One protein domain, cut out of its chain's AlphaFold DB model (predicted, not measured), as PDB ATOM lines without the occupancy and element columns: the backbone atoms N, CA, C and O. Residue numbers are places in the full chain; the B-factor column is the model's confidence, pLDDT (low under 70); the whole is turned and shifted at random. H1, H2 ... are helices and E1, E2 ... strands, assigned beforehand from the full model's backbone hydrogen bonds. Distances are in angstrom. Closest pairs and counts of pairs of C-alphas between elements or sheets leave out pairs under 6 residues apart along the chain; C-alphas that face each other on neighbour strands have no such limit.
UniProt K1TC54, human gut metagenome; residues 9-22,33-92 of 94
ATOM      1  N   ASP A   9     225.537 199.543 154.319       95.94
ATOM      2  CA  ASP A   9     226.186 198.584 155.228       95.94
ATOM      3  C   ASP A   9     227.045 199.275 156.295       95.94
ATOM      4  O   ASP A   9     226.942 198.978 157.481       95.94
ATOM      5  N   LYS A  10     227.851 200.268 155.892       96.44
ATOM      6  CA  LYS A  10     228.686 201.041 156.822       96.44
ATOM      7  C   LYS A  10     227.829 201.820 157.823       96.44
ATOM      8  O   LYS A  10     228.150 201.855 159.008       96.44
ATOM      9  N   ALA A  11     226.772 202.474 157.345       97.06
ATOM     10  CA  ALA A  11     225.879 203.254 158.193       97.06
ATOM     11  C   ALA A  11     225.078 202.378 159.154       97.06
ATOM     12  O   ALA A  11     224.942 202.729 160.324       97.06
ATOM     13  N   PHE A  12     224.602 201.231 158.682       96.31
ATOM     14  CA  PHE A  12     223.843 200.295 159.488       96.31
ATOM     15  C   PHE A  12     224.715 199.650 160.570       96.31
ATOM     16  O   PHE A  12     224.323 199.643 161.732       96.31
ATOM     17  N   GLU A  13     225.936 199.223 160.239       95.81
ATOM     18  CA  GLU A  13     226.891 198.698 161.225       95.81
ATOM     19  C   GLU A  13     227.261 199.726 162.302       95.81
ATOM     20  O   GLU A  13     227.447 199.375 163.469       95.81
ATOM     21  N   ALA A  14     227.357 201.008 161.940       95.94
ATOM     22  CA  ALA A  14     227.551 202.073 162.917       95.94
ATOM     23  C   ALA A  14     226.311 202.250 163.807       95.94
ATOM     24  O   ALA A  14     226.445 202.267 165.028       95.94
ATOM     25  N   ALA A  15     225.114 202.322 163.217       96.06
ATOM     26  CA  ALA A  15     223.858 202.456 163.955       96.06
ATOM     27  C   ALA A  15     223.652 201.299 164.946       96.06
ATOM     28  O   ALA A  15     223.354 201.546 166.114       96.06
ATOM     29  N   LYS A  16     223.918 200.055 164.527       95.88
ATOM     30  CA  LYS A  16     223.822 198.875 165.398       95.88
ATOM     31  C   LYS A  16     224.694 198.967 166.639       95.88
ATOM     32  O   LYS A  16     224.311 198.434 167.664       95.88
ATOM     33  N   LYS A  17     225.846 199.640 166.582       96.12
ATOM     34  CA  LYS A  17     226.736 199.824 167.744       96.12
ATOM     35  C   LYS A  17     226.267 200.920 168.703       96.12
ATOM     36  O   LYS A  17     226.792 201.008 169.809       96.12
ATOM     37  N   VAL A  18     225.327 201.759 168.275       96.62
ATOM     38  CA  VAL A  18     224.831 202.914 169.032       96.62
ATOM     39  C   VAL A  18     223.520 202.592 169.746       96.62
ATOM     40  O   VAL A  18     223.340 202.999 170.893       96.62
ATOM     41  N   PHE A  19     222.610 201.863 169.099       95.75
ATOM     42  CA  PHE A  19     221.273 201.611 169.636       95.75
ATOM     43  C   PHE A  19     221.183 200.309 170.449       95.75
ATOM     44  O   PHE A  19     221.777 199.290 170.101       95.75
ATOM     45  N   ASN A  20     220.392 200.358 171.525       95.69
ATOM     46  CA  ASN A  20     219.921 199.203 172.290       95.69
ATOM     47  C   ASN A  20     218.416 199.357 172.535       95.69
ATOM     48  O   ASN A  20     217.953 200.468 172.811       95.69
ATOM     49  N   TYR A  21     217.672 198.256 172.472       95.19
ATOM     50  CA  TYR A  21     216.223 198.249 172.651       95.19
ATOM     51  C   TYR A  21     215.835 197.557 173.960       95.19
ATOM     52  O   TYR A  21     216.195 196.407 174.200       95.19
ATOM     53  N   THR A  22     215.049 198.247 174.787       94.50
ATOM     54  CA  THR A  22     214.456 197.679 176.003       94.50
ATOM     55  C   THR A  22     212.952 197.577 175.819       94.50
ATOM     56  O   THR A  22     212.283 198.580 175.566       94.50
ATOM     57  N   LYS A  33     202.911 199.021 165.252       96.50
ATOM     58  CA  LYS A  33     202.736 198.582 163.872       96.50
ATOM     59  C   LYS A  33     202.199 199.740 163.058       96.50
ATOM     60  O   LYS A  33     201.238 200.385 163.469       96.50
ATOM     61  N   TRP A  34     202.772 199.944 161.883       97.88
ATOM     62  CA  TRP A  34     202.388 201.037 160.997       97.88
ATOM     63  C   TRP A  34     202.092 200.524 159.596       97.88
ATOM     64  O   TRP A  34     202.795 199.652 159.086       97.88
ATOM     65  N   ASP A  35     201.058 201.074 158.964       98.06
ATOM     66  CA  ASP A  35     200.786 200.816 157.553       98.06
ATOM     67  C   ASP A  35     201.934 201.372 156.694       98.06
ATOM     68  O   ASP A  35     202.358 202.519 156.849       98.06
ATOM     69  N   SER A  36     202.452 200.545 155.788       97.88
ATOM     70  CA  SER A  36     203.609 200.901 154.962       97.88
ATOM     71  C   SER A  36     203.310 202.057 154.017       97.88
ATOM     72  O   SER A  36     204.163 202.920 153.837       97.88
ATOM     73  N   ARG A  37     202.096 202.123 153.457       97.62
ATOM     74  CA  ARG A  37     201.692 203.201 152.543       97.62
ATOM     75  C   ARG A  37     201.572 204.521 153.290       97.62
ATOM     76  O   ARG A  37     201.855 205.579 152.734       97.62
ATOM     77  N   LEU A  38     201.159 204.473 154.559       98.00
ATOM     78  CA  LEU A  38     201.138 205.654 155.415       98.00
ATOM     79  C   LEU A  38     202.552 206.201 155.642       98.00
ATOM     80  O   LEU A  38     202.764 207.398 155.446       98.00
ATOM     81  N   ILE A  39     203.507 205.344 156.019       97.75
ATOM     82  CA  ILE A  39     204.906 205.752 156.226       97.75
ATOM     83  C   ILE A  39     205.509 206.260 154.916       97.75
ATOM     84  O   ILE A  39     206.097 207.337 154.909       97.75
ATOM     85  N   GLU A  40     205.322 205.540 153.811       97.88
ATOM     86  CA  GLU A  40     205.810 205.935 152.487       97.88
ATOM     87  C   GLU A  40     205.309 207.327 152.085       97.88
ATOM     88  O   GLU A  40     206.075 208.144 151.581       97.88
ATOM     89  N   ARG A  41     204.040 207.641 152.368       98.06
ATOM     90  CA  ARG A  41     203.462 208.952 152.059       98.06
ATOM     91  C   ARG A  41     204.008 210.080 152.939       98.06
ATOM     92  O   ARG A  41     204.116 211.205 152.462       98.06
ATOM     93  N   ILE A  42     204.274 209.817 154.220       98.12
ATOM     94  CA  ILE A  42     204.658 210.858 155.193       98.12
ATOM     95  C   ILE A  42     206.179 211.070 155.219       98.12
ATOM     96  O   ILE A  42     206.642 212.206 155.257       98.12
ATOM     97  N   VAL A  43     206.953 209.986 155.202       97.62
ATOM     98  CA  VAL A  43     208.422 209.976 155.304       97.62
ATOM     99  C   VAL A  43     209.027 208.967 154.311       97.62
ATOM    100  O   VAL A  43     209.614 207.959 154.719       97.62
ATOM    101  N   PRO A  44     208.932 209.228 152.993       97.31
ATOM    102  CA  PRO A  44     209.368 208.289 151.951       97.31
ATOM    103  C   PRO A  44     210.850 207.909 152.060       97.31
ATOM    104  O   PRO A  44     211.220 206.756 151.845       97.31
ATOM    105  N   GLU A  45     211.709 208.855 152.447       96.31
ATOM    106  CA  GLU A  45     213.144 208.597 152.620       96.31
ATOM    107  C   GLU A  45     213.416 207.592 153.750       96.31
ATOM    108  O   GLU A  45     214.250 206.699 153.603       96.31
ATOM    109  N   VAL A  46     212.682 207.692 154.863       96.56
ATOM    110  CA  VAL A  46     212.790 206.746 155.984       96.56
ATOM    111  C   VAL A  46     212.233 205.386 155.580       96.56
ATOM    112  O   VAL A  46     212.835 204.361 155.897       96.56
ATOM    113  N   TYR A  47     211.127 205.362 154.830       98.00
ATOM    114  CA  TYR A  47     210.562 204.117 154.317       98.00
ATOM    115  C   TYR A  47     211.544 203.368 153.407       98.00
ATOM    116  O   TYR A  47     211.727 202.163 153.562       98.00
ATOM    117  N   SER A  48     212.260 204.079 152.531       97.06
ATOM    118  CA  SER A  48     213.326 203.495 151.705       97.06
ATOM    119  C   SER A  48     214.409 202.814 152.557       97.06
ATOM    120  O   SER A  48     214.822 201.689 152.274       97.06
ATOM    121  N   VAL A  49     214.806 203.429 153.679       97.44
ATOM    122  CA  VAL A  49     215.730 202.805 154.643       97.44
ATOM    123  C   VAL A  49     215.122 201.571 155.311       97.44
ATOM    124  O   VAL A  49     215.818 200.570 155.472       97.44
ATOM    125  N   MET A  50     213.833 201.590 155.655       98.06
ATOM    126  CA  MET A  50     213.139 200.418 156.208       98.06
ATOM    127  C   MET A  50     213.101 199.242 155.221       98.06
ATOM    128  O   MET A  50     213.241 198.094 155.643       98.06
ATOM    129  N   ILE A  51     212.971 199.508 153.918       98.00
ATOM    130  CA  ILE A  51     213.059 198.478 152.873       98.00
ATOM    131  C   ILE A  51     214.469 197.885 152.812       98.00
ATOM    132  O   ILE A  51     214.607 196.664 152.888       98.00
ATOM    133  N   MET A  52     215.512 198.724 152.788       98.00
ATOM    134  CA  MET A  52     216.907 198.253 152.823       98.00
ATOM    135  C   MET A  52     217.203 197.414 154.078       98.00
ATOM    136  O   MET A  52     217.857 196.375 154.000       98.00
ATOM    137  N   LEU A  53     216.670 197.812 155.240       98.06
ATOM    138  CA  LEU A  53     216.758 197.026 156.476       98.06
ATOM    139  C   LEU A  53     216.066 195.667 156.346       98.06
ATOM    140  O   LEU A  53     216.606 194.660 156.802       98.06
ATOM    141  N   ASN A  54     214.886 195.620 155.727       98.00
ATOM    142  CA  ASN A  54     214.153 194.373 155.528       98.00
ATOM    143  C   ASN A  54     214.906 193.416 154.589       98.00
ATOM    144  O   ASN A  54     214.971 192.219 154.859       98.00
ATOM    145  N   GLU A  55     215.528 193.928 153.527       97.44
ATOM    146  CA  GLU A  55     216.380 193.136 152.632       97.44
ATOM    147  C   GLU A  55     217.633 192.610 153.344       97.44
ATOM    148  O   GLU A  55     217.968 191.425 153.229       97.44
ATOM    149  N   ALA A  56     218.296 193.458 154.136       97.56
ATOM    150  CA  ALA A  56     219.440 193.060 154.951       97.56
ATOM    151  C   ALA A  56     219.064 191.963 155.959       97.56
ATOM    152  O   ALA A  56     219.797 190.980 156.104       97.56
ATOM    153  N   PHE A  57     217.897 192.092 156.595       97.81
ATOM    154  CA  PHE A  57     217.337 191.079 157.484       97.81
ATOM    155  C   PHE A  57     217.103 189.751 156.754       97.81
ATOM    156  O   PHE A  57     217.586 188.716 157.211       97.81
ATOM    157  N   GLU A  58     216.408 189.751 155.612       96.88
ATOM    158  CA  GLU A  58     216.144 188.514 154.867       96.88
ATOM    159  C   GLU A  58     217.449 187.835 154.443       96.88
ATOM    160  O   GLU A  58     217.605 186.628 154.636       96.88
ATOM    161  N   SER A  59     218.416 188.611 153.943       96.88
ATOM    162  CA  SER A  59     219.747 188.123 153.572       96.88
ATOM    163  C   SER A  59     220.472 187.478 154.758       96.88
ATOM    164  O   SER A  59     220.997 186.368 154.645       96.88
ATOM    165  N   GLU A  60     220.456 188.115 155.932       96.50
ATOM    166  CA  GLU A  60     221.062 187.571 157.150       96.50
ATOM    167  C   GLU A  60     220.379 186.283 157.621       96.50
ATOM    168  O   GLU A  60     221.059 185.304 157.941       96.50
ATOM    169  N   MET A  61     219.047 186.247 157.618       97.25
ATOM    170  CA  MET A  61     218.291 185.065 158.031       97.25
ATOM    171  C   MET A  61     218.463 183.896 157.056       97.25
ATOM    172  O   MET A  61     218.531 182.744 157.489       97.25
ATOM    173  N   HIS A  62     218.590 184.180 155.756       95.94
ATOM    174  CA  HIS A  62     218.951 183.191 154.742       95.94
ATOM    175  C   HIS A  62     220.359 182.635 154.972       95.94
ATOM    176  O   HIS A  62     220.521 181.417 155.013       95.94
ATOM    177  N   ARG A  63     221.365 183.492 155.203       97.25
ATOM    178  CA  ARG A  63     222.743 183.057 155.513       97.25
ATOM    179  C   ARG A  63     222.823 182.190 156.769       97.25
ATOM    180  O   ARG A  63     223.645 181.285 156.837       97.25
ATOM    181  N   ARG A  64     221.968 182.455 157.757       96.94
ATOM    182  CA  ARG A  64     221.866 181.674 159.002       96.94
ATOM    183  C   ARG A  64     221.001 180.418 158.879       96.94
ATOM    184  O   ARG A  64     220.799 179.731 159.874       96.94
ATOM    185  N   ASN A  65     220.481 180.127 157.686       96.75
ATOM    186  CA  ASN A  65     219.630 178.975 157.408       96.75
ATOM    187  C   ASN A  65     218.399 178.895 158.338       96.75
ATOM    188  O   ASN A  65     217.978 177.813 158.755       96.75
ATOM    189  N   VAL A  66     217.830 180.055 158.691       96.81
ATOM    190  CA  VAL A  66     216.679 180.132 159.598       96.81
ATOM    191  C   VAL A  66     215.424 179.595 158.890       96.81
ATOM    192  O   VAL A  66     215.122 180.028 157.769       96.81
ATOM    193  N   PRO A  67     214.653 178.696 159.533       96.38
ATOM    194  CA  PRO A  67     213.406 178.165 158.984       96.38
ATOM    195  C   PRO A  67     212.416 179.255 158.546       96.38
ATOM    196  O   PRO A  67     212.320 180.319 159.163       96.38
ATOM    197  N   GLN A  68     211.689 179.008 157.453       93.12
ATOM    198  CA  GLN A  68     210.796 179.995 156.833       93.12
ATOM    199  C   GLN A  68     209.674 180.462 157.769       93.12
ATOM    200  O   GLN A  68     209.353 181.647 157.789       93.12
ATOM    201  N   ASP A  69     209.109 179.552 158.557       94.44
ATOM    202  CA  ASP A  69     208.095 179.823 159.578       94.44
ATOM    203  C   ASP A  69     208.605 180.833 160.617       94.44
ATOM    204  O   ASP A  69     207.946 181.838 160.888       94.44
ATOM    205  N   LYS A  70     209.832 180.645 161.117       94.06
ATOM    206  CA  LYS A  70     210.459 181.581 162.059       94.06
ATOM    207  C   LYS A  70     210.748 182.932 161.409       94.06
ATOM    208  O   LYS A  70     210.481 183.975 162.006       94.06
ATOM    209  N   ARG A  71     211.257 182.931 160.173       93.25
ATOM    210  CA  ARG A  71     211.530 184.168 159.422       93.25
ATOM    211  C   ARG A  71     210.264 184.984 159.186       93.25
ATOM    212  O   ARG A  71     210.290 186.192 159.386       93.25
ATOM    213  N   ALA A  72     209.148 184.339 158.851       93.25
ATOM    214  CA  ALA A  72     207.869 185.015 158.639       93.25
ATOM    215  C   ALA A  72     207.382 185.772 159.890       93.25
ATOM    216  O   ALA A  72     206.817 186.863 159.783       93.25
ATOM    217  N   VAL A  73     207.641 185.233 161.086       92.50
ATOM    218  CA  VAL A  73     207.307 185.903 162.353       92.50
ATOM    219  C   VAL A  73     208.256 187.073 162.633       92.50
ATOM    220  O   VAL A  73     207.793 188.150 163.016       92.50
ATOM    221  N   MET A  74     209.555 186.899 162.399       95.00
ATOM    222  CA  MET A  74     210.584 187.898 162.725       95.00
ATOM    223  C   MET A  74     210.753 189.009 161.675       95.00
ATOM    224  O   MET A  74     211.384 190.022 161.966       95.00
ATOM    225  N   ARG A  75     210.187 188.849 160.474       96.62
ATOM    226  CA  ARG A  75     210.301 189.812 159.368       96.62
ATOM    227  C   ARG A  75     209.919 191.237 159.781       96.62
ATOM    228  O   ARG A  75     208.948 191.435 160.518       96.62
ATOM    229  N   LEU A  76     210.677 192.215 159.280       97.94
ATOM    230  CA  LEU A  76     210.516 193.633 159.618       97.94
ATOM    231  C   LEU A  76     209.261 194.233 158.973       97.94
ATOM    232  O   LEU A  76     208.515 194.963 159.623       97.94
ATOM    233  N   ILE A  77     209.013 193.887 157.708       97.75
ATOM    234  CA  ILE A  77     207.847 194.333 156.942       97.75
ATOM    235  C   ILE A  77     207.082 193.108 156.448       97.75
ATOM    236  O   ILE A  77     207.612 192.280 155.709       97.75
ATOM    237  N   LYS A  78     205.814 192.976 156.840       95.56
ATOM    238  CA  LYS A  78     204.961 191.853 156.428       95.56
ATOM    239  C   LYS A  78     203.522 192.303 156.239       95.56
ATOM    240  O   LYS A  78     203.014 193.102 157.013       95.56
ATOM    241  N   ASN A  79     202.878 191.783 155.196       94.38
ATOM    242  CA  ASN A  79     201.485 192.080 154.843       94.38
ATOM    243  C   ASN A  79     201.172 193.587 154.741       94.38
ATOM    244  O   ASN A  79     200.101 194.022 155.144       94.38
ATOM    245  N   GLY A  80     202.113 194.387 154.225       95.31
ATOM    246  CA  GLY A  80     201.950 195.842 154.120       95.31
ATOM    247  C   GLY A  80     202.128 196.598 155.439       95.31
ATOM    248  O   GLY A  80     201.929 197.808 155.468       95.31
ATOM    249  N   THR A  81     202.566 195.934 156.508       97.50
ATOM    250  CA  THR A  81     202.754 196.533 157.831       97.50
ATOM    251  C   THR A  81     204.222 196.507 158.239       97.50
ATOM    252  O   THR A  81     204.899 195.484 158.116       97.50
ATOM    253  N   VAL A  82     204.703 197.629 158.765       98.12
ATOM    254  CA  VAL A  82     206.018 197.775 159.390       98.12
ATOM    255  C   VAL A  82     205.911 197.407 160.868       98.12
ATOM    256  O   VAL A  82     205.064 197.942 161.581       98.12
ATOM    257  N   HIS A  83     206.761 196.493 161.331       97.88
ATOM    258  CA  HIS A  83     206.806 196.034 162.720       97.88
ATOM    259  C   HIS A  83     207.980 196.684 163.460       97.88
ATOM    260  O   HIS A  83     209.123 196.239 163.335       97.88
ATOM    261  N   MET A  84     207.699 197.717 164.259       97.44
ATOM    262  CA  MET A  84     208.741 198.570 164.850       97.44
ATOM    263  C   MET A  84     209.624 197.821 165.843       97.44
ATOM    264  O   MET A  84     210.841 197.974 165.814       97.44
ATOM    265  N   ALA A  85     209.038 196.947 166.664       96.38
ATOM    266  CA  ALA A  85     209.801 196.127 167.603       96.38
ATOM    267  C   ALA A  85     210.797 195.195 166.888       96.38
ATOM    268  O   ALA A  85     211.930 195.041 167.336       96.38
ATOM    269  N   ASN A  86     210.417 194.626 165.737       97.00
ATOM    270  CA  ASN A  86     211.315 193.771 164.956       97.00
ATOM    271  C   ASN A  86     212.495 194.582 164.397       97.00
ATOM    272  O   ASN A  86     213.630 194.111 164.427       97.00
ATOM    273  N   ILE A  87     212.239 195.811 163.929       97.69
ATOM    274  CA  ILE A  87     213.290 196.732 163.469       97.69
ATOM    275  C   ILE A  87     214.217 197.105 164.626       97.69
ATOM    276  O   ILE A  87     215.433 197.050 164.467       97.69
ATOM    277  N   ALA A  88     213.652 197.447 165.785       96.94
ATOM    278  CA  ALA A  88     214.417 197.836 166.961       96.94
ATOM    279  C   ALA A  88     215.351 196.710 167.420       96.94
ATOM    280  O   ALA A  88     216.531 196.958 167.648       96.94
ATOM    281  N   VAL A  89     214.862 195.468 167.471       95.88
ATOM    282  CA  VAL A  89     215.682 194.294 167.808       95.88
ATOM    283  C   VAL A  89     216.763 194.048 166.752       95.88
ATOM    284  O   VAL A  89     217.923 193.856 167.096       95.88
ATOM    285  N   PHE A  90     216.421 194.084 165.460       96.69
ATOM    286  CA  PHE A  90     217.397 193.840 164.391       96.69
ATOM    287  C   PHE A  90     218.497 194.916 164.319       96.69
ATOM    288  O   PHE A  90     219.653 194.618 164.004       96.69
ATOM    289  N   GLY A  91     218.131 196.164 164.615       95.56
ATOM    290  CA  GLY A  91     219.010 197.328 164.604       95.56
ATOM    291  C   GLY A  91     219.754 197.595 165.913       95.56
ATOM    292  O   GLY A  91     220.483 198.580 165.969       95.56
ATOM    293  N   SER A  92     219.588 196.763 166.944       94.44
ATOM    294  CA  SER A  92     220.258 196.930 168.241       94.44
ATOM    295  C   SER A  92     221.488 196.033 168.384       94.44
ATOM    296  O   SER A  92     221.584 194.980 167.746       94.44
TER     297      SER A  92
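AT A GLANCE: This is residues 9 to 22 and 33 to 92 of the 94 residues of a protein of human gut metagenome (UniProt K1TC54). A tiny two-strand sheet, E1 and E2, sits beside one long helix, H3, which runs along most of the domain's length, with the short helices H2 and H4 folding back at its two ends. H5 follows E2 and comes close to H3, while H1 is set off by itself, near H3 but touching no helix. The printed part has 74 residues with five named helices and two named strands, which follow each other along the chain as H1, E1, H2, H3, H4, E2, H5; the class is mostly helix and the sheet antiparallel. It is compact, with a radius of gyration of the C-alphas of 12.4 A, and rounded, spanning 35 by 29 by 24 A.

IN THESE COORDINATES: E1 is residues 33 to 35 and E2 residues 81 to 83. H3, residues 44 to 63, is 28.8 A long from C-alpha 44 at (209.368, 208.289, 151.951) to C-alpha 63 at (222.743, 183.057, 155.513). H1, residues 9 to 18, is 14.5 A long and begins at C-alpha 9 (226.186, 198.584, 155.228). H2 is residues 36 to 42, H4 residues 68 to 74 and H5 residues 84 to 90.

HOW THE PARTS SIT: E1 and E2 are antiparallel at 154 degrees, with N 34 and O 82 at 3.1 A. Residues 77 to 78 also pair antiparallel with 81 to 82 of E2. H2 and H3 form a helical hairpin and touch, C-alphas 40 and 47 being closest at 5.4 A. H3 is close to but not clearly touching H4, closest C-alphas 61 and 71 at 7.0 A, and H5, closest C-alphas 57 and 90 at 7.4 A. Every O i to N i+4 pair is within hydrogen-bond range in H2, H3, H4 and H5, and 5 of 6 in H1.

THE WHOLE: Residues 23 to 32 are not printed, and C-alphas 22 and 33 are 16.9 A apart across this cut. No link printed whole is long. Mean pLDDT of the printed part is 96.6, and no printed residue is under 70.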